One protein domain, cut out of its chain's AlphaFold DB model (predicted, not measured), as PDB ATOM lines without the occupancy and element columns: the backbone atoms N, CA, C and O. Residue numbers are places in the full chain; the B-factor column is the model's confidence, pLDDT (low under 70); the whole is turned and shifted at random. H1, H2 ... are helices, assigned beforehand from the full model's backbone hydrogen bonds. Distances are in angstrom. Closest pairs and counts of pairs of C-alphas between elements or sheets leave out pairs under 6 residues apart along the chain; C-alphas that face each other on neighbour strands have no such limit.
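This is residues 377 to 520 of the 828 residues of an uncharacterized protein of Eutrema salsugineum (UniProt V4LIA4). Helices H3, H4, H5 and the first part of H6 cluster together; H2 reaches out one way to a V with H1, and residues 506 to 520 of H6 stick out the other way. The 144 printed residues hold six named helices, H1 to H6, and no named strand: all helix. The whole is extended, radius of gyration of the C-alphas 23.3 A, spanning 86 by 37 by 18 A.

H1 is residues 377 to 393, from C-alpha 377 at (-58.422, 37.153, 16.428). H2 is 400 to 425, 37.7 A long; H3 433 to 449; H4 456 to 465; H5 468 to 480. H6, 490 to 520, 45.5 A, ends at (-16.367, 17.745, 66.806).

Hairpin H1 and H2 touch through residues 389 to 393 and 400 to 403 alone, C-alphas 392 and 403 closest at 6.6 A. H2, H3, H4 and H6 form a bundle, helices grouped together. H5 touches H6, C-alphas 474 and 497 closest at 5.0 A, at a steep tilt of 65 degrees. Every O i to N i+4 pair is within hydrogen-bond range except in H3, 12 of 13.

The printed part has no cut and no long link. Mean pLDDT is 79.0; residues 407 to 419 are among those under 70.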
ATOM      1  N   LYS A 377     -59.167  36.829  17.660       65.25
ATOM      2  CA  LYS A 377     -58.422  37.153  16.428       65.25
ATOM      3  C   LYS A 377     -58.305  35.989  15.436       65.25
ATOM      4  O   LYS A 377     -57.681  36.134  14.387       65.25
ATOM      5  N   TRP A 378     -58.916  34.834  15.714       68.62
ATOM      6  CA  TRP A 378     -58.888  33.690  14.789       68.62
ATOM      7  C   TRP A 378     -59.495  34.024  13.418       68.62
ATOM      8  O   TRP A 378     -58.984  33.568  12.399       68.62
ATOM      9  N   ARG A 379     -60.531  34.877  13.372       72.44
ATOM     10  CA  ARG A 379     -61.125  35.353  12.108       72.44
ATOM     11  C   ARG A 379     -60.109  36.098  11.241       72.44
ATOM     12  O   ARG A 379     -60.009  35.806  10.055       72.44
ATOM     13  N   ASP A 380     -59.316  36.985  11.836       71.69
ATOM     14  CA  ASP A 380     -58.292  37.761  11.126       71.69
ATOM     15  C   ASP A 380     -57.232  36.834  10.508       71.69
ATOM     16  O   ASP A 380     -56.859  36.994   9.345       71.69
ATOM     17  N   LYS A 381     -56.810  35.796  11.248       69.25
ATOM     18  CA  LYS A 381     -55.836  34.803  10.765       69.25
ATOM     19  C   LYS A 381     -56.412  33.884   9.672       69.25
ATOM     20  O   LYS A 381     -55.685  33.520   8.749       69.25
ATOM     21  N   ILE A 382     -57.715  33.576   9.710       75.31
ATOM     22  CA  ILE A 382     -58.424  32.894   8.609       75.31
ATOM     23  C   ILE A 382     -58.434  33.770   7.346       75.31
ATOM     24  O   ILE A 382     -58.168  33.259   6.258       75.31
ATOM     25  N   TYR A 383     -58.682  35.079   7.467       77.81
ATOM     26  CA  TYR A 383     -58.629  35.991   6.319       77.81
ATOM     27  C   TYR A 383     -57.210  36.148   5.752       77.81
ATOM     28  O   TYR A 383     -57.053  36.167   4.533       77.81
ATOM     29  N   GLU A 384     -56.173  36.182   6.596       76.19
ATOM     30  CA  GLU A 384     -54.766  36.177   6.155       76.19
ATOM     31  C   GLU A 384     -54.424  34.901   5.360       76.19
ATOM     32  O   GLU A 384     -53.844  34.975   4.273       76.19
ATOM     33  N   MET A 385     -54.847  33.733   5.858       75.06
ATOM     34  CA  MET A 385     -54.685  32.445   5.175       75.06
ATOM     35  C   MET A 385     -55.433  32.408   3.836       75.06
ATOM     36  O   MET A 385     -54.873  31.984   2.825       75.06
ATOM     37  N   HIS A 386     -56.678  32.889   3.803       76.19
ATOM     38  CA  HIS A 386     -57.482  32.960   2.582       76.19
ATOM     39  C   HIS A 386     -56.863  33.904   1.537       76.19
ATOM     40  O   HIS A 386     -56.735  33.530   0.373       76.19
ATOM     41  N   ALA A 387     -56.404  35.091   1.945       78.44
ATOM     42  CA  ALA A 387     -55.731  36.038   1.057       78.44
ATOM     43  C   ALA A 387     -54.422  35.465   0.482       78.44
ATOM     44  O   ALA A 387     -54.134  35.649  -0.704       78.44
ATOM     45  N   TRP A 388     -53.647  34.728   1.287       82.25
ATOM     46  CA  TRP A 388     -52.446  34.037   0.815       82.25
ATOM     47  C   TRP A 388     -52.773  32.918  -0.183       82.25
ATOM     48  O   TRP A 388     -52.136  32.855  -1.234       82.25
ATOM     49  N   LEU A 389     -53.786  32.084   0.085       77.19
ATOM     50  CA  LEU A 389     -54.225  31.028  -0.838       77.19
ATOM     51  C   LEU A 389     -54.690  31.599  -2.181       77.19
ATOM     52  O   LEU A 389     -54.230  31.148  -3.229       77.19
ATOM     53  N   THR A 390     -55.523  32.642  -2.161       79.81
ATOM     54  CA  THR A 390     -55.961  33.349  -3.372       79.81
ATOM     55  C   THR A 390     -54.768  33.921  -4.147       79.81
ATOM     56  O   THR A 390     -54.704  33.769  -5.364       79.81
ATOM     57  N   LYS A 391     -53.759  34.482  -3.464       82.25
ATOM     58  CA  LYS A 391     -52.511  34.936  -4.106       82.25
ATOM     59  C   LYS A 391     -51.700  33.788  -4.728       82.25
ATOM     60  O   LYS A 391     -51.088  34.000  -5.769       82.25
ATOM     61  N   GLN A 392     -51.688  32.589  -4.138       76.50
ATOM     62  CA  GLN A 392     -50.993  31.430  -4.722       76.50
ATOM     63  C   GLN A 392     -51.718  30.857  -5.947       76.50
ATOM     64  O   GLN A 392     -51.056  30.475  -6.911       76.50
ATOM     65  N   LEU A 393     -53.054  30.834  -5.932       79.12
ATOM     66  CA  LEU A 393     -53.889  30.359  -7.044       79.12
ATOM     67  C   LEU A 393     -53.890  31.309  -8.257       79.12
ATOM     68  O   LEU A 393     -54.218  30.885  -9.359       79.12
ATOM     69  N   LEU A 394     -53.495  32.573  -8.072       82.12
ATOM     70  CA  LEU A 394     -53.325  33.559  -9.148       82.12
ATOM     71  C   LEU A 394     -51.971  33.459  -9.882       82.12
ATOM     72  O   LEU A 394     -51.752  34.188 -10.849       82.12
ATOM     73  N   ASN A 395     -51.056  32.583  -9.450       80.81
ATOM     74  CA  ASN A 395     -49.764  32.408 -10.119       80.81
ATOM     75  C   ASN A 395     -49.909  31.550 -11.396       80.81
ATOM     76  O   ASN A 395     -50.451  30.443 -11.322       80.81
ATOM     77  N   PRO A 396     -49.381  31.984 -12.558       63.19
ATOM     78  CA  PRO A 396     -49.451  31.195 -13.786       63.19
ATOM     79  C   PRO A 396     -48.697  29.866 -13.623       63.19
ATOM     80  O   PRO A 396     -47.529  29.844 -13.242       63.19
ATOM     81  N   GLY A 397     -49.382  28.753 -13.904       69.38
ATOM     82  CA  GLY A 397     -48.858  27.393 -13.733       69.38
ATOM     83  C   GLY A 397     -49.109  26.753 -12.358       69.38
ATOM     84  O   GLY A 397     -48.744  25.595 -12.163       69.38
ATOM     85  N   ALA A 398     -49.748  27.444 -11.407       69.12
ATOM     86  CA  ALA A 398     -50.127  26.845 -10.128       69.12
ATOM     87  C   ALA A 398     -51.327  25.890 -10.285       69.12
ATOM     88  O   ALA A 398     -52.436  26.311 -10.609       69.12
ATOM     89  N   THR A 399     -51.127  24.597 -10.010       76.62
ATOM     90  CA  THR A 399     -52.220  23.614  -9.929       76.62
ATOM     91  C   THR A 399     -52.682  23.451  -8.482       76.62
ATOM     92  O   THR A 399     -51.874  23.549  -7.555       76.62
ATOM     93  N   LEU A 400     -53.971  23.162  -8.269       73.31
ATOM     94  CA  LEU A 400     -54.548  23.028  -6.925       73.31
ATOM     95  C   LEU A 400     -53.763  22.059  -6.004       73.31
ATOM     96  O   LEU A 400     -53.484  22.463  -4.874       73.31
ATOM     97  N   PRO A 401     -53.302  20.866  -6.451       72.12
ATOM     98  CA  PRO A 401     -52.454  20.001  -5.627       72.12
ATOM     99  C   PRO A 401     -51.145  20.671  -5.190       72.12
ATOM    100  O   PRO A 401     -50.800  20.608  -4.018       72.12
ATOM    101  N   THR A 402     -50.448  21.389  -6.083       74.81
ATOM    102  CA  THR A 402     -49.181  22.070  -5.733       74.81
ATOM    103  C   THR A 402     -49.366  23.257  -4.784       74.81
ATOM    104  O   THR A 402     -48.430  23.624  -4.076       74.81
ATOM    105  N   VAL A 403     -50.555  23.868  -4.743       77.31
ATOM    106  CA  VAL A 403     -50.885  24.918  -3.763       77.31
ATOM    107  C   VAL A 403     -51.268  24.306  -2.413       77.31
ATOM    108  O   VAL A 403     -50.861  24.834  -1.380       77.31
ATOM    109  N   ILE A 404     -51.981  23.175  -2.411       74.56
ATOM    110  CA  ILE A 404     -52.288  22.404  -1.197       74.56
ATOM    111  C   ILE A 404     -51.004  21.853  -0.564       74.56
ATOM    112  O   ILE A 404     -50.823  21.990   0.640       74.56
ATOM    113  N   ASP A 405     -50.074  21.315  -1.350       69.00
ATOM    114  CA  ASP A 405     -48.793  20.804  -0.848       69.00
ATOM    115  C   ASP A 405     -47.937  21.923  -0.215       69.00
ATOM    116  O   ASP A 405     -47.514  21.824   0.937       69.00
ATOM    117  N   LYS A 406     -47.820  23.080  -0.886       72.62
ATOM    118  CA  LYS A 406     -47.191  24.293  -0.317       72.62
ATOM    119  C   LYS A 406     -47.898  24.819   0.937       72.62
ATOM    120  O   LYS A 406     -47.249  25.397   1.807       72.62
ATOM    121  N   MET A 407     -49.218  24.656   1.040       69.75
ATOM    122  CA  MET A 407     -49.981  24.985   2.246       69.75
ATOM    123  C   MET A 407     -49.628  24.013   3.381       69.75
ATOM    124  O   MET A 407     -49.298  24.466   4.473       69.75
ATOM    125  N   ILE A 408     -49.633  22.703   3.117       65.75
ATOM    126  CA  ILE A 408     -49.290  21.644   4.078       65.75
ATOM    127  C   ILE A 408     -47.851  21.807   4.583       65.75
ATOM    128  O   ILE A 408     -47.643  21.766   5.797       65.75
ATOM    129  N   SER A 409     -46.885  22.079   3.698       63.28
ATOM    130  CA  SER A 409     -45.512  22.455   4.067       63.28
ATOM    131  C   SER A 409     -45.513  23.660   5.012       63.28
ATOM    132  O   SER A 409     -44.992  23.543   6.115       63.28
ATOM    133  N   LYS A 410     -46.213  24.759   4.691       64.81
ATOM    134  CA  LYS A 410     -46.294  25.934   5.582       64.81
ATOM    135  C   LYS A 410     -46.864  25.656   6.982       64.81
ATOM    136  O   LYS A 410     -46.525  26.388   7.916       64.81
ATOM    137  N   PHE A 411     -47.732  24.655   7.145       60.97
ATOM    138  CA  PHE A 411     -48.200  24.210   8.466       60.97
ATOM    139  C   PHE A 411     -47.141  23.367   9.194       60.97
ATOM    140  O   PHE A 411     -46.892  23.600  10.378       60.97
ATOM    141  N   HIS A 412     -46.475  22.442   8.495       56.84
ATOM    142  CA  HIS A 412     -45.390  21.631   9.060       56.84
ATOM    143  C   HIS A 412     -44.173  22.481   9.449       56.84
ATOM    144  O   HIS A 412     -43.606  22.277  10.522       56.84
ATOM    145  N   ASP A 413     -43.817  23.484   8.648       59.06
ATOM    146  CA  ASP A 413     -42.739  24.432   8.939       59.06
ATOM    147  C   ASP A 413     -43.042  25.221  10.221       59.06
ATOM    148  O   ASP A 413     -42.198  25.314  11.108       59.06
ATOM    149  N   HIS A 414     -44.271  25.730  10.389       58.72
ATOM    150  CA  HIS A 414     -44.655  26.409  11.632       58.72
ATOM    151  C   HIS A 414     -44.618  25.458  12.836       58.72
ATOM    152  O   HIS A 414     -44.080  25.815  13.884       58.72
ATOM    153  N   TYR A 415     -45.180  24.252  12.708       59.59
ATOM    154  CA  TYR A 415     -45.214  23.284  13.805       59.59
ATOM    155  C   TYR A 415     -43.807  22.828  14.219       59.59
ATOM    156  O   TYR A 415     -43.506  22.753  15.408       59.59
ATOM    157  N   THR A 416     -42.910  22.588  13.256       63.41
ATOM    158  CA  THR A 416     -41.518  22.203  13.535       63.41
ATOM    159  C   THR A 416     -40.693  23.359  14.099       63.41
ATOM    160  O   THR A 416     -39.933  23.128  15.039       63.41
ATOM    161  N   ILE A 417     -40.880  24.600  13.627       67.94
ATOM    162  CA  ILE A 417     -40.276  25.799  14.239       67.94
ATOM    163  C   ILE A 417     -40.731  25.937  15.696       67.94
ATOM    164  O   ILE A 417     -39.886  26.004  16.587       67.94
ATOM    165  N   GLN A 418     -42.037  25.890  15.966       66.19
ATOM    166  CA  GLN A 418     -42.570  26.015  17.325       66.19
ATOM    167  C   GLN A 418     -42.089  24.873  18.236       66.19
ATOM    168  O   GLN A 418     -41.589  25.124  19.332       66.19
ATOM    169  N   ALA A 419     -42.153  23.619  17.780       68.31
ATOM    170  CA  ALA A 419     -41.668  22.473  18.548       68.31
ATOM    171  C   ALA A 419     -40.154  22.551  18.833       68.31
ATOM    172  O   ALA A 419     -39.699  22.073  19.879       68.31
ATOM    173  N   ARG A 420     -39.379  23.182  17.937       76.00
ATOM    174  CA  ARG A 420     -37.943  23.456  18.094       76.00
ATOM    175  C   ARG A 420     -37.685  24.609  19.071       76.00
ATOM    176  O   ARG A 420     -36.789  24.481  19.899       76.00
ATOM    177  N   GLU A 421     -38.475  25.680  19.067       76.06
ATOM    178  CA  GLU A 421     -38.404  26.760  20.072       76.06
ATOM    179  C   GLU A 421     -38.808  26.284  21.480       76.06
ATOM    180  O   GLU A 421     -38.136  26.589  22.475       76.06
ATOM    181  N   GLU A 422     -39.855  25.462  21.578       76.25
ATOM    182  CA  GLU A 422     -40.224  24.747  22.803       76.25
ATOM    183  C   GLU A 422     -39.050  23.873  23.281       76.25
ATOM    184  O   GLU A 422     -38.628  23.990  24.432       76.25
ATOM    185  N   TYR A 423     -38.437  23.085  22.388       83.00
ATOM    186  CA  TYR A 423     -37.263  22.263  22.707       83.00
ATOM    187  C   TYR A 423     -36.068  23.076  23.225       83.00
ATOM    188  O   TYR A 423     -35.474  22.712  24.240       83.00
ATOM    189  N   MET A 424     -35.731  24.196  22.580       81.44
ATOM    190  CA  MET A 424     -34.625  25.067  23.005       81.44
ATOM    191  C   MET A 424     -34.893  25.756  24.357       81.44
ATOM    192  O   MET A 424     -33.947  26.171  25.039       81.44
ATOM    193  N   SER A 425     -36.163  25.880  24.766       77.31
ATOM    194  CA  SER A 425     -36.560  26.595  25.985       77.31
ATOM    195  C   SER A 425     -36.984  25.724  27.174       77.31
ATOM    196  O   SER A 425     -37.087  26.279  28.263       77.31
ATOM    197  N   MET A 426     -37.131  24.401  27.020       80.06
ATOM    198  CA  MET A 426     -37.310  23.458  28.142       80.06
ATOM    199  C   MET A 426     -36.131  23.488  29.130       80.06
ATOM    200  O   MET A 426     -34.966  23.505  28.718       80.06
ATOM    201  N   ARG A 427     -36.408  23.427  30.437       83.31
ATOM    202  CA  ARG A 427     -35.416  23.376  31.528       83.31
ATOM    203  C   ARG A 427     -35.742  22.303  32.573       83.31
ATOM    204  O   ARG A 427     -36.898  21.972  32.823       83.31
ATOM    205  N   CYS A 428     -34.698  21.793  33.222       84.38
ATOM    206  CA  CYS A 428     -34.776  20.963  34.417       84.38
ATOM    207  C   CYS A 428     -34.071  21.676  35.569       84.38
ATOM    208  O   CYS A 428     -32.863  21.900  35.525       84.38
ATOM    209  N   CYS A 429     -34.823  22.003  36.617       78.38
ATOM    210  CA  CYS A 429     -34.290  22.683  37.801       78.38
ATOM    211  C   CYS A 429     -33.984  21.716  38.959       78.38
ATOM    212  O   CYS A 429     -33.437  22.127  39.983       78.38
ATOM    213  N   SER A 430     -34.322  20.429  38.813       79.12
ATOM    214  CA  SER A 430     -34.107  19.411  39.843       79.12
ATOM    215  C   SER A 430     -32.765  18.682  39.707       79.12
ATOM    216  O   SER A 430     -32.275  18.406  38.614       79.12
ATOM    217  N   PHE A 431     -32.205  18.289  40.854       82.81
ATOM    218  CA  PHE A 431     -31.095  17.334  40.963       82.81
ATOM    219  C   PHE A 431     -31.574  15.909  41.322       82.81
ATOM    220  O   PHE A 431     -30.754  15.014  41.539       82.81
ATOM    221  N   LYS A 432     -32.888  15.659  41.421       81.69
ATOM    222  CA  LYS A 432     -33.441  14.317  41.655       81.69
ATOM    223  C   LYS A 432     -33.355  13.491  40.372       81.69
ATOM    224  O   LYS A 432     -33.784  13.920  39.304       81.69
ATOM    225  N   ARG A 433     -32.870  12.250  40.492       83.56
ATOM    226  CA  ARG A 433     -32.705  11.331  39.350       83.56
ATOM    227  C   ARG A 433     -34.007  11.095  38.574       83.56
ATOM    228  O   ARG A 433     -33.966  11.108  37.354       83.56
ATOM    229  N   LYS A 434     -35.143  10.938  39.269       82.06
ATOM    230  CA  LYS A 434     -36.467  10.718  38.651       82.06
ATOM    231  C   LYS A 434     -36.899  11.864  37.736       82.06
ATOM    232  O   LYS A 434     -37.605  11.648  36.761       82.06
ATOM    233  N   ASP A 435     -36.505  13.082  38.072       81.94
ATOM    234  CA  ASP A 435     -37.005  14.289  37.426       81.94
ATOM    235  C   ASP A 435     -36.073  14.701  36.274       81.94
ATOM    236  O   ASP A 435     -36.545  15.070  35.203       81.94
ATOM    237  N   LEU A 436     -34.768  14.427  36.407       85.31
ATOM    238  CA  LEU A 436     -33.832  14.345  35.277       85.31
ATOM    239  C   LEU A 436     -34.223  13.250  34.260       85.31
ATOM    240  O   LEU A 436     -34.052  13.443  33.058       85.31
ATOM    241  N   GLU A 437     -34.777  12.126  34.725       86.50
ATOM    242  CA  GLU A 437     -35.260  11.017  33.888       86.50
ATOM    243  C   GLU A 437     -36.534  11.401  33.112       86.50
ATOM    244  O   GLU A 437     -36.535  11.318  31.885       86.50
ATOM    245  N   LYS A 438     -37.557  11.964  33.778       83.06
ATOM    246  CA  LYS A 438     -38.730  12.579  33.110       83.06
ATOM    247  C   LYS A 438     -38.331  13.646  32.087       83.06
ATOM    248  O   LYS A 438     -38.917  13.723  31.009       83.06
ATOM    249  N   HIS A 439     -37.360  14.494  32.429       87.56
ATOM    250  CA  HIS A 439     -36.871  15.555  31.548       87.56
ATOM    251  C   HIS A 439     -36.184  14.986  30.307       87.56
ATOM    252  O   HIS A 439     -36.472  15.405  29.188       87.56
ATOM    253  N   TYR A 440     -35.340  13.965  30.484       90.00
ATOM    254  CA  TYR A 440     -34.760  13.214  29.375       90.00
ATOM    255  C   TYR A 440     -35.839  12.546  28.507       90.00
ATOM    256  O   TYR A 440     -35.751  12.632  27.285       90.00
ATOM    257  N   GLU A 441     -36.891  11.955  29.080       83.62
ATOM    258  CA  GLU A 441     -38.017  11.406  28.306       83.62
ATOM    259  C   GLU A 441     -38.787  12.483  27.519       83.62
ATOM    260  O   GLU A 441     -39.111  12.271  26.348       83.62
ATOM    261  N   ARG A 442     -39.069  13.646  28.125       81.25
ATOM    262  CA  ARG A 442     -39.749  14.776  27.460       81.25
ATOM    263  C   ARG A 442     -38.897  15.358  26.322       81.25
ATOM    264  O   ARG A 442     -39.415  15.567  25.224       81.25
ATOM    265  N   MET A 443     -37.595  15.561  26.542       85.75
ATOM    266  CA  MET A 443     -36.691  16.092  25.513       85.75
ATOM    267  C   MET A 443     -36.362  15.074  24.416       85.75
ATOM    268  O   MET A 443     -36.387  15.442  23.247       85.75
ATOM    269  N   SER A 444     -36.103  13.803  24.740       86.50
ATOM    270  CA  SER A 444     -35.738  12.786  23.738       86.50
ATOM    271  C   SER A 444     -36.859  12.514  22.730       86.50
ATOM    272  O   SER A 444     -36.584  12.476  21.532       86.50
ATOM    273  N   LYS A 445     -38.125  12.433  23.170       81.31
ATOM    274  CA  LYS A 445     -39.290  12.325  22.267       81.31
ATOM    275  C   LYS A 445     -39.302  13.443  21.215       81.31
ATOM    276  O   LYS A 445     -39.444  13.171  20.027       81.31
ATOM    277  N   ARG A 446     -39.088  14.691  21.646       80.56
ATOM    278  CA  ARG A 446     -39.043  15.877  20.768       80.56
ATOM    279  C   ARG A 446     -37.770  15.946  19.915       80.56
ATOM    280  O   ARG A 446     -37.842  16.361  18.768       80.56
ATOM    281  N   PHE A 447     -36.627  15.499  20.435       83.44
ATOM    282  CA  PHE A 447     -35.358  15.420  19.702       83.44
ATOM    283  C   PHE A 447     -35.452  14.492  18.484       83.44
ATOM    284  O   PHE A 447     -35.052  14.882  17.388       83.44
ATOM    285  N   TYR A 448     -36.019  13.293  18.657       82.69
ATOM    286  CA  TYR A 448     -36.205  12.353  17.549       82.69
ATOM    287  C   TYR A 448     -37.302  12.814  16.576       82.69
ATOM    288  O   TYR A 448     -37.104  12.712  15.372       82.69
ATOM    289  N   ALA A 449     -38.400  13.407  17.065       75.56
ATOM    290  CA  ALA A 449     -39.451  13.975  16.210       75.56
ATOM    291  C   ALA A 449     -38.995  15.176  15.348       75.56
ATOM    292  O   ALA A 449     -39.661  15.520  14.378       75.56
ATOM    293  N   LEU A 450     -37.869  15.810  15.695       78.94
ATOM    294  CA  LEU A 450     -37.253  16.924  14.961       78.94
ATOM    295  C   LEU A 450     -36.002  16.501  14.160       78.94
ATOM    296  O   LEU A 450     -35.225  17.363  13.755       78.94
ATOM    297  N   ASN A 451     -35.774  15.193  13.963       74.62
ATOM    298  CA  ASN A 451     -34.586  14.625  13.302       74.62
ATOM    299  C   ASN A 451     -33.238  15.135  13.864       74.62
ATOM    300  O   ASN A 451     -32.241  15.210  13.149       74.62
ATOM    301  N   GLY A 452     -33.162  15.445  15.164       72.56
ATOM    302  CA  GLY A 452     -32.009  16.112  15.789       72.56
ATOM    303  C   GLY A 452     -30.698  15.308  15.866       72.56
ATOM    304  O   GLY A 452     -29.761  15.753  16.527       72.56
ATOM    305  N   ILE A 453     -30.605  14.135  15.227       72.31
ATOM    306  CA  ILE A 453     -29.484  13.179  15.332       72.31
ATOM    307  C   ILE A 453     -28.137  13.837  14.994       72.31
ATOM    308  O   ILE A 453     -27.175  13.677  15.753       72.31
ATOM    309  N   ASP A 454     -28.099  14.630  13.924       71.38
ATOM    310  CA  ASP A 454     -26.915  15.374  13.472       71.38
ATOM    311  C   ASP A 454     -26.872  16.820  14.005       71.38
ATOM    312  O   ASP A 454     -25.858  17.513  13.891       71.38
ATOM    313  N   ASP A 455     -27.952  17.289  14.640       77.31
ATOM    314  CA  ASP A 455     -28.086  18.666  15.109       77.31
ATOM    315  C   ASP A 455     -27.338  18.888  16.437       77.31
ATOM    316  O   ASP A 455     -27.846  18.711  17.551       77.31
ATOM    317  N   VAL A 456     -26.083  19.322  16.306       80.94
ATOM    318  CA  VAL A 456     -25.198  19.656  17.433       80.94
ATOM    319  C   VAL A 456     -25.791  20.755  18.326       80.94
ATOM    320  O   VAL A 456     -25.562  20.738  19.536       80.94
ATOM    321  N   ASN A 457     -26.588  21.679  17.778       83.94
ATOM    322  CA  ASN A 457     -27.233  22.733  18.561       83.94
ATOM    323  C   ASN A 457     -28.347  22.149  19.447       83.94
ATOM    324  O   ASN A 457     -28.431  22.482  20.625       83.94
ATOM    325  N   MET A 458     -29.131  21.188  18.949       82.44
ATOM    326  CA  MET A 458     -30.108  20.467  19.776       82.44
ATOM    327  C   MET A 458     -29.450  19.629  20.887       82.44
ATOM    328  O   MET A 458     -29.992  19.546  21.994       82.44
ATOM    329  N   LYS A 459     -28.264  19.057  20.643       87.50
ATOM    330  CA  LYS A 459     -27.472  18.360  21.678       87.50
ATOM    331  C   LYS A 459     -26.894  19.332  22.719       87.50
ATOM    332  O   LYS A 459     -26.940  19.048  23.916       87.50
ATOM    333  N   GLN A 460     -26.416  20.503  22.293       87.44
ATOM    334  CA  GLN A 460     -25.970  21.578  23.190       87.44
ATOM    335  C   GLN A 460     -27.130  22.153  24.017       87.44
ATOM    336  O   GLN A 460     -26.971  22.405  25.208       87.44
ATOM    337  N   ALA A 461     -28.313  22.314  23.424       86.38
ATOM    338  CA  ALA A 461     -29.507  22.776  24.123       86.38
ATOM    339  C   ALA A 461     -29.983  21.783  25.191       86.38
ATOM    340  O   ALA A 461     -30.400  22.215  26.263       86.38
ATOM    341  N   TYR A 462     -29.835  20.469  24.966       90.31
ATOM    342  CA  TYR A 462     -30.047  19.477  26.023       90.31
ATOM    343  C   TYR A 462     -29.079  19.686  27.199       90.31
ATOM    344  O   TYR A 462     -29.531  19.745  28.339       90.31
ATOM    345  N   LEU A 463     -27.777  19.895  26.962       88.44
ATOM    346  CA  LEU A 463     -26.836  20.227  28.046       88.44
ATOM    347  C   LEU A 463     -27.205  21.526  28.776       88.44
ATOM    348  O   LEU A 463     -27.182  21.560  30.006       88.44
ATOM    349  N   ASN A 464     -27.598  22.561  28.032       87.94
ATOM    350  CA  ASN A 464     -28.022  23.858  28.571       87.94
ATOM    351  C   ASN A 464     -29.387  23.801  29.288       87.94
ATOM    352  O   ASN A 464     -29.776  24.771  29.938       87.94
ATOM    353  N   SER A 465     -30.129  22.696  29.154       88.75
ATOM    354  CA  SER A 465     -31.400  22.475  29.850       88.75
ATOM    355  C   SER A 465     -31.230  21.915  31.264       88.75
ATOM    356  O   SER A 465     -32.156  22.013  32.066       88.75
ATOM    357  N   LEU A 466     -30.070  21.322  31.568       90.62
ATOM    358  CA  LEU A 466     -29.753  20.746  32.875       90.62
ATOM    359  C   LEU A 466     -29.336  21.845  33.873       90.62
ATOM    360  O   LEU A 466     -28.866  22.904  33.448       90.62
ATOM    361  N   PRO A 467     -29.407  21.600  35.198       87.94
ATOM    362  CA  PRO A 467     -28.898  22.545  36.189       87.94
ATOM    363  C   PRO A 467     -27.426  22.893  35.925       87.94
ATOM    364  O   PRO A 467     -26.612  21.991  35.727       87.94
ATOM    365  N   GLU A 468     -27.054  24.177  35.972       86.75
ATOM    366  CA  GLU A 468     -25.714  24.661  35.580       86.75
ATOM    367  C   GLU A 468     -24.534  23.847  36.175       86.75
ATOM    368  O   GLU A 468     -23.649  23.450  35.410       86.75
ATOM    369  N   PRO A 469     -24.492  23.502  37.485       86.12
ATOM    370  CA  PRO A 469     -23.398  22.696  38.039       86.12
ATOM    371  C   PRO A 469     -23.308  21.293  37.423       86.12
ATOM    372  O   PRO A 469     -22.215  20.737  37.305       86.12
ATOM    373  N   LEU A 470     -24.452  20.728  37.025       88.12
ATOM    374  CA  LEU A 470     -24.553  19.420  36.390       88.12
ATOM    375  C   LEU A 470     -24.146  19.492  34.915       88.12
ATOM    376  O   LEU A 470     -23.320  18.688  34.486       88.12
ATOM    377  N   GLY A 471     -24.660  20.464  34.155       87.44
ATOM    378  CA  GLY A 471     -24.297  20.673  32.747       87.44
ATOM    379  C   GLY A 471     -22.797  20.936  32.562       87.44
ATOM    380  O   GLY A 471     -22.162  20.335  31.690       87.44
ATOM    381  N   ASN A 472     -22.195  21.736  33.447       89.31
ATOM    382  CA  ASN A 472     -20.762  22.037  33.431       89.31
ATOM    383  C   ASN A 472     -19.885  20.795  33.690       89.31
ATOM    384  O   ASN A 472     -18.951  20.529  32.932       89.31
ATOM    385  N   GLU A 473     -20.184  19.989  34.715       87.62
ATOM    386  CA  GLU A 473     -19.405  18.769  34.989       87.62
ATOM    387  C   GLU A 473     -19.708  17.646  33.970       87.62
ATOM    388  O   GLU A 473     -18.810  16.874  33.637       87.62
ATOM    389  N   THR A 474     -20.911  17.604  33.381       88.75
ATOM    390  CA  THR A 474     -21.246  16.718  32.242       88.75
ATOM    391  C   THR A 474     -20.374  17.047  31.029       88.75
ATOM    392  O   THR A 474     -19.723  16.162  30.472       88.75
ATOM    393  N   SER A 475     -20.291  18.332  30.669       87.94
ATOM    394  CA  SER A 475     -19.450  18.838  29.573       87.94
ATOM    395  C   SER A 475     -17.972  18.518  29.805       87.94
ATOM    396  O   SER A 475     -17.277  18.048  28.907       87.94
ATOM    397  N   ARG A 476     -17.501  18.668  31.047       86.75
ATOM    398  CA  ARG A 476     -16.138  18.298  31.444       86.75
ATOM    399  C   ARG A 476     -15.857  16.799  31.290       86.75
ATOM    400  O   ARG A 476     -14.766  16.435  30.857       86.75
ATOM    401  N   ILE A 477     -16.803  15.926  31.645       86.88
ATOM    402  CA  ILE A 477     -16.633  14.470  31.501       86.88
ATOM    403  C   ILE A 477     -16.690  14.047  30.022       86.88
ATOM    404  O   ILE A 477     -15.952  13.140  29.643       86.88
ATOM    405  N   LEU A 478     -17.476  14.725  29.174       88.19
ATOM    406  CA  LEU A 478     -17.421  14.561  27.713       88.19
ATOM    407  C   LEU A 478     -16.022  14.890  27.165       88.19
ATOM    408  O   LEU A 478     -15.415  14.049  26.502       88.19
ATOM    409  N   SER A 479     -15.457  16.050  27.529       84.88
ATOM    410  CA  SER A 479     -14.092  16.426  27.126       84.88
ATOM    411  C   SER A 479     -13.030  15.439  27.626       84.88
ATOM    412  O   SER A 479     -12.125  15.092  26.876       84.88
ATOM    413  N   LEU A 480     -13.152  14.929  28.859       86.50
ATOM    414  CA  LEU A 480     -12.239  13.917  29.415       86.50
ATOM    415  C   LEU A 480     -12.328  12.542  28.724       86.50
ATOM    416  O   LEU A 480     -11.434  11.719  28.911       86.50
ATOM    417  N   LYS A 481     -13.383  12.283  27.944       84.56
ATOM    418  CA  LYS A 481     -13.528  11.083  27.103       84.56
ATOM    419  C   LYS A 481     -13.057  11.291  25.656       84.56
ATOM    420  O   LYS A 481     -13.189  10.367  24.861       84.56
ATOM    421  N   ASN A 482     -12.551  12.477  25.302       81.81
ATOM    422  CA  ASN A 482     -12.274  12.897  23.920       81.81
ATOM    423  C   ASN A 482     -13.493  12.786  22.971       81.81
ATOM    424  O   ASN A 482     -13.316  12.658  21.763       81.81
ATOM    425  N   MET A 483     -14.725  12.852  23.494       78.62
ATOM    426  CA  MET A 483     -15.951  12.811  22.685       78.62
ATOM    427  C   MET A 483     -16.446  14.229  22.385       78.62
ATOM    428  O   MET A 483     -16.652  15.024  23.306       78.62
ATOM    429  N   THR A 484     -16.693  14.543  21.112       82.06
ATOM    430  CA  THR A 484     -17.381  15.786  20.727       82.06
ATOM    431  C   THR A 484     -18.902  15.640  20.832       82.06
ATOM    432  O   THR A 484     -19.448  14.537  20.788       82.06
ATOM    433  N   LEU A 485     -19.621  16.766  20.906       79.56
ATOM    434  CA  LEU A 485     -21.090  16.762  20.869       79.56
ATOM    435  C   LEU A 485     -21.663  16.305  19.522       79.56
ATOM    436  O   LEU A 485     -22.780  15.806  19.494       79.56
ATOM    437  N   SER A 486     -20.920  16.425  18.420       75.19
ATOM    438  CA  SER A 486     -21.325  15.817  17.148       75.19
ATOM    439  C   SER A 486     -21.318  14.289  17.229       75.19
ATOM    440  O   SER A 486     -22.314  13.668  16.872       75.19
ATOM    441  N   GLN A 487     -20.246  13.702  17.771       78.75
ATOM    442  CA  GLN A 487     -20.056  12.252  17.894       78.75
ATOM    443  C   GLN A 487     -20.960  11.596  18.947       78.75
ATOM    444  O   GLN A 487     -21.366  10.453  18.769       78.75
ATOM    445  N   ALA A 488     -21.271  12.290  20.046       83.12
ATOM    446  CA  ALA A 488     -22.096  11.734  21.113       83.12
ATOM    447  C   ALA A 488     -23.583  11.641  20.718       83.12
ATOM    448  O   ALA A 488     -24.168  12.577  20.156       83.12
ATOM    449  N   SER A 489     -24.231  10.535  21.080       87.44
ATOM    450  CA  SER A 489     -25.691  10.418  21.068       87.44
ATOM    451  C   SER A 489     -26.323  11.124  22.277       87.44
ATOM    452  O   SER A 489     -25.705  11.263  23.337       87.44
ATOM    453  N   LEU A 490     -27.598  11.519  22.167       84.94
ATOM    454  CA  LEU A 490     -28.340  12.121  23.285       84.94
ATOM    455  C   LEU A 490     -28.388  11.193  24.517       84.94
ATOM    456  O   LEU A 490     -28.316  11.653  25.655       84.94
ATOM    457  N   GLY A 491     -28.467   9.876  24.290       86.06
ATOM    458  CA  GLY A 491     -28.432   8.862  25.344       86.06
ATOM    459  C   GLY A 491     -27.095   8.809  26.084       86.06
ATOM    460  O   GLY A 491     -27.083   8.728  27.309       86.06
ATOM    461  N   GLU A 492     -25.964   8.922  25.385       88.12
ATOM    462  CA  GLU A 492     -24.643   8.979  26.028       88.12
ATOM    463  C   GLU A 492     -24.442  10.267  26.826       88.12
ATOM    464  O   GLU A 492     -23.893  10.214  27.926       88.12
ATOM    465  N   ILE A 493     -24.931  11.407  26.322       89.44
ATOM    466  CA  ILE A 493     -24.909  12.679  27.057       89.44
ATOM    467  C   ILE A 493     -25.710  12.547  28.367       89.44
ATOM    468  O   ILE A 493     -25.223  12.960  29.420       89.44
ATOM    469  N   TYR A 494     -26.879  11.894  28.341       92.31
ATOM    470  CA  TYR A 494     -27.660  11.588  29.547       92.31
ATOM    471  C   TYR A 494     -26.946  10.610  30.500       92.31
ATOM    472  O   TYR A 494     -26.870  10.861  31.701       92.31
ATOM    473  N   GLN A 495     -26.336   9.528  30.005       91.12
ATOM    474  CA  GLN A 495     -25.553   8.625  30.867       91.12
ATOM    475  C   GLN A 495     -24.343   9.332  31.509       91.12
ATOM    476  O   GLN A 495     -23.987   9.050  32.655       91.12
ATOM    477  N   ILE A 496     -23.723  10.283  30.804       90.31
ATOM    478  CA  ILE A 496     -22.636  11.103  31.349       90.31
ATOM    479  C   ILE A 496     -23.165  12.115  32.377       90.31
ATOM    480  O   ILE A 496     -22.493  12.328  33.388       90.31
ATOM    481  N   SER A 497     -24.369  12.674  32.203       89.31
ATOM    482  CA  SER A 497     -24.965  13.566  33.208       89.31
ATOM    483  C   SER A 497     -25.370  12.823  34.483       89.31
ATOM    484  O   SER A 497     -25.141  13.328  35.580       89.31
ATOM    485  N   LEU A 498     -25.834  11.574  34.387       89.94
ATOM    486  CA  LEU A 498     -26.045  10.715  35.558       89.94
ATOM    487  C   LEU A 498     -24.733  10.440  36.320       89.94
ATOM    488  O   LEU A 498     -24.702  10.537  37.548       89.94
ATOM    489  N   ALA A 499     -23.627  10.185  35.612       89.62
ATOM    490  CA  ALA A 499     -22.308  10.033  36.232       89.62
ATOM    491  C   ALA A 499     -21.786  11.348  36.859       89.62
ATOM    492  O   ALA A 499     -21.169  11.326  37.929       89.62
ATOM    493  N   ALA A 500     -22.065  12.499  36.236       90.00
ATOM    494  CA  ALA A 500     -21.777  13.816  36.802       90.00
ATOM    495  C   ALA A 500     -22.587  14.070  38.089       90.00
ATOM    496  O   ALA A 500     -22.032  14.548  39.080       90.00
ATOM    497  N   LEU A 501     -23.869  13.686  38.113       88.88
ATOM    498  CA  LEU A 501     -24.742  13.810  39.281       88.88
ATOM    499  C   LEU A 501     -24.212  12.989  40.459       88.88
ATOM    500  O   LEU A 501     -24.049  13.517  41.555       88.88
ATOM    501  N   GLU A 502     -23.884  11.714  40.234       88.06
ATOM    502  CA  GLU A 502     -23.346  10.830  41.275       88.06
ATOM    503  C   GLU A 502     -22.032  11.378  41.862       88.06
ATOM    504  O   GLU A 502     -21.828  11.355  43.080       88.06
ATOM    505  N   LYS A 503     -21.175  11.974  41.022       87.75
ATOM    506  CA  LYS A 503     -19.950  12.668  41.444       87.75
ATOM    507  C   LYS A 503     -20.243  13.903  42.309       87.75
ATOM    508  O   LYS A 503     -19.634  14.052  43.370       87.75
ATOM    509  N   LEU A 504     -21.196  14.751  41.910       84.81
ATOM    510  CA  LEU A 504     -21.623  15.929  42.681       84.81
ATOM    511  C   LEU A 504     -22.259  15.541  44.028       84.81
ATOM    512  O   LEU A 504     -21.914  16.119  45.060       84.81
ATOM    513  N   CYS A 505     -23.114  14.514  44.058       83.12
ATOM    514  CA  CYS A 505     -23.690  13.976  45.293       83.12
ATOM    515  C   CYS A 505     -22.616  13.427  46.246       83.12
ATOM    516  O   CYS A 505     -22.712  13.617  47.459       83.12
ATOM    517  N   ASN A 506     -21.572  12.779  45.724       82.62
ATOM    518  CA  ASN A 506     -20.465  12.285  46.544       82.62
ATOM    519  C   ASN A 506     -19.592  13.425  47.100       82.62
ATOM    520  O   ASN A 506     -19.196  13.359  48.263       82.62
ATOM    521  N   TYR A 507     -19.373  14.512  46.348       79.69
ATOM    522  CA  TYR A 507     -18.777  15.729  46.917       79.69
ATOM    523  C   TYR A 507     -19.656  16.336  48.023       79.69
ATOM    524  O   TYR A 507     -19.135  16.712  49.071       79.69
ATOM    525  N   GLN A 508     -20.981  16.383  47.845       80.94
ATOM    526  CA  GLN A 508     -21.897  16.908  48.865       80.94
ATOM    527  C   GLN A 508     -21.848  16.096  50.174       80.94
ATOM    528  O   GLN A 508     -21.846  16.692  51.251       80.94
ATOM    529  N   LYS A 509     -21.770  14.758  50.099       78.31
ATOM    530  CA  LYS A 509     -21.573  13.886  51.275       78.31
ATOM    531  C   LYS A 509     -20.254  14.195  51.986       78.31
ATOM    532  O   LYS A 509     -20.268  14.521  53.168       78.31
ATOM    533  N   PHE A 510     -19.148  14.217  51.244       78.12
ATOM    534  CA  PHE A 510     -17.820  14.525  51.780       78.12
ATOM    535  C   PHE A 510     -17.755  15.902  52.469       78.12
ATOM    536  O   PHE A 510     -17.138  16.044  53.524       78.12
ATOM    537  N   PHE A 511     -18.432  16.922  51.929       73.62
ATOM    538  CA  PHE A 511     -18.521  18.229  52.589       73.62
ATOM    539  C   PHE A 511     -19.379  18.214  53.867       73.62
ATOM    540  O   PHE A 511     -19.035  18.924  54.811       73.62
ATOM    541  N   LYS A 512     -20.439  17.392  53.946       75.56
ATOM    542  CA  LYS A 512     -21.200  17.185  55.195       75.56
ATOM    543  C   LYS A 512     -20.359  16.473  56.258       75.56
ATOM    544  O   LYS A 512     -20.265  16.971  57.375       75.56
ATOM    545  N   GLU A 513     -19.671  15.395  55.886       75.94
ATOM    546  CA  GLU A 513     -18.752  14.651  56.764       75.94
ATOM    547  C   GLU A 513     -17.645  15.564  57.328       75.94
ATOM    548  O   GLU A 513     -17.390  15.571  58.533       75.94
ATOM    549  N   LEU A 514     -17.036  16.410  56.485       71.69
ATOM    550  CA  LEU A 514     -16.075  17.429  56.926       71.69
ATOM    551  C   LEU A 514     -16.700  18.475  57.862       71.69
ATOM    552  O   LEU A 514     -16.054  18.901  58.820       71.69
ATOM    553  N   GLN A 515     -17.941  18.900  57.612       70.50
ATOM    554  CA  GLN A 515     -18.641  19.856  58.471       70.50
ATOM    555  C   GLN A 515     -18.986  19.245  59.840       70.50
ATOM    556  O   GLN A 515     -18.952  19.941  60.854       70.50
ATOM    557  N   GLU A 516     -19.285  17.949  59.897       72.00
ATOM    558  CA  GLU A 516     -19.541  17.202  61.132       72.00
ATOM    559  C   GLU A 516     -18.253  16.962  61.931       72.00
ATOM    560  O   GLU A 516     -18.213  17.262  63.125       72.00
ATOM    561  N   GLN A 517     -17.158  16.570  61.273       65.94
ATOM    562  CA  GLN A 517     -15.830  16.516  61.898       65.94
ATOM    563  C   GLN A 517     -15.374  17.900  62.397       65.94
ATOM    564  O   GLN A 517     -14.813  18.015  63.487       65.94
ATOM    565  N   GLY A 518     -15.689  18.973  61.662       61.31
ATOM    566  CA  GLY A 518     -15.458  20.352  62.093       61.31
ATOM    567  C   GLY A 518     -16.221  20.732  63.370       61.31
ATOM    568  O   GLY A 518     -15.657  21.401  64.234       61.31
ATOM    569  N   LYS A 519     -17.466  20.261  63.544       63.62
ATOM    570  CA  LYS A 519     -18.238  20.453  64.790       63.62
ATOM    571  C   LYS A 519     -17.603  19.720  65.976       63.62
ATOM    572  O   LYS A 519     -17.557  20.284  67.066       63.62
ATOM    573  N   LEU A 520     -17.082  18.506  65.769       56.75
ATOM    574  CA  LEU A 520     -16.367  17.745  66.806       56.75
ATOM    575  C   LEU A 520     -15.070  18.452  67.237       56.75
ATOM    576  O   LEU A 520     -14.790  18.561  68.428       56.75
TER     577      LEU A 520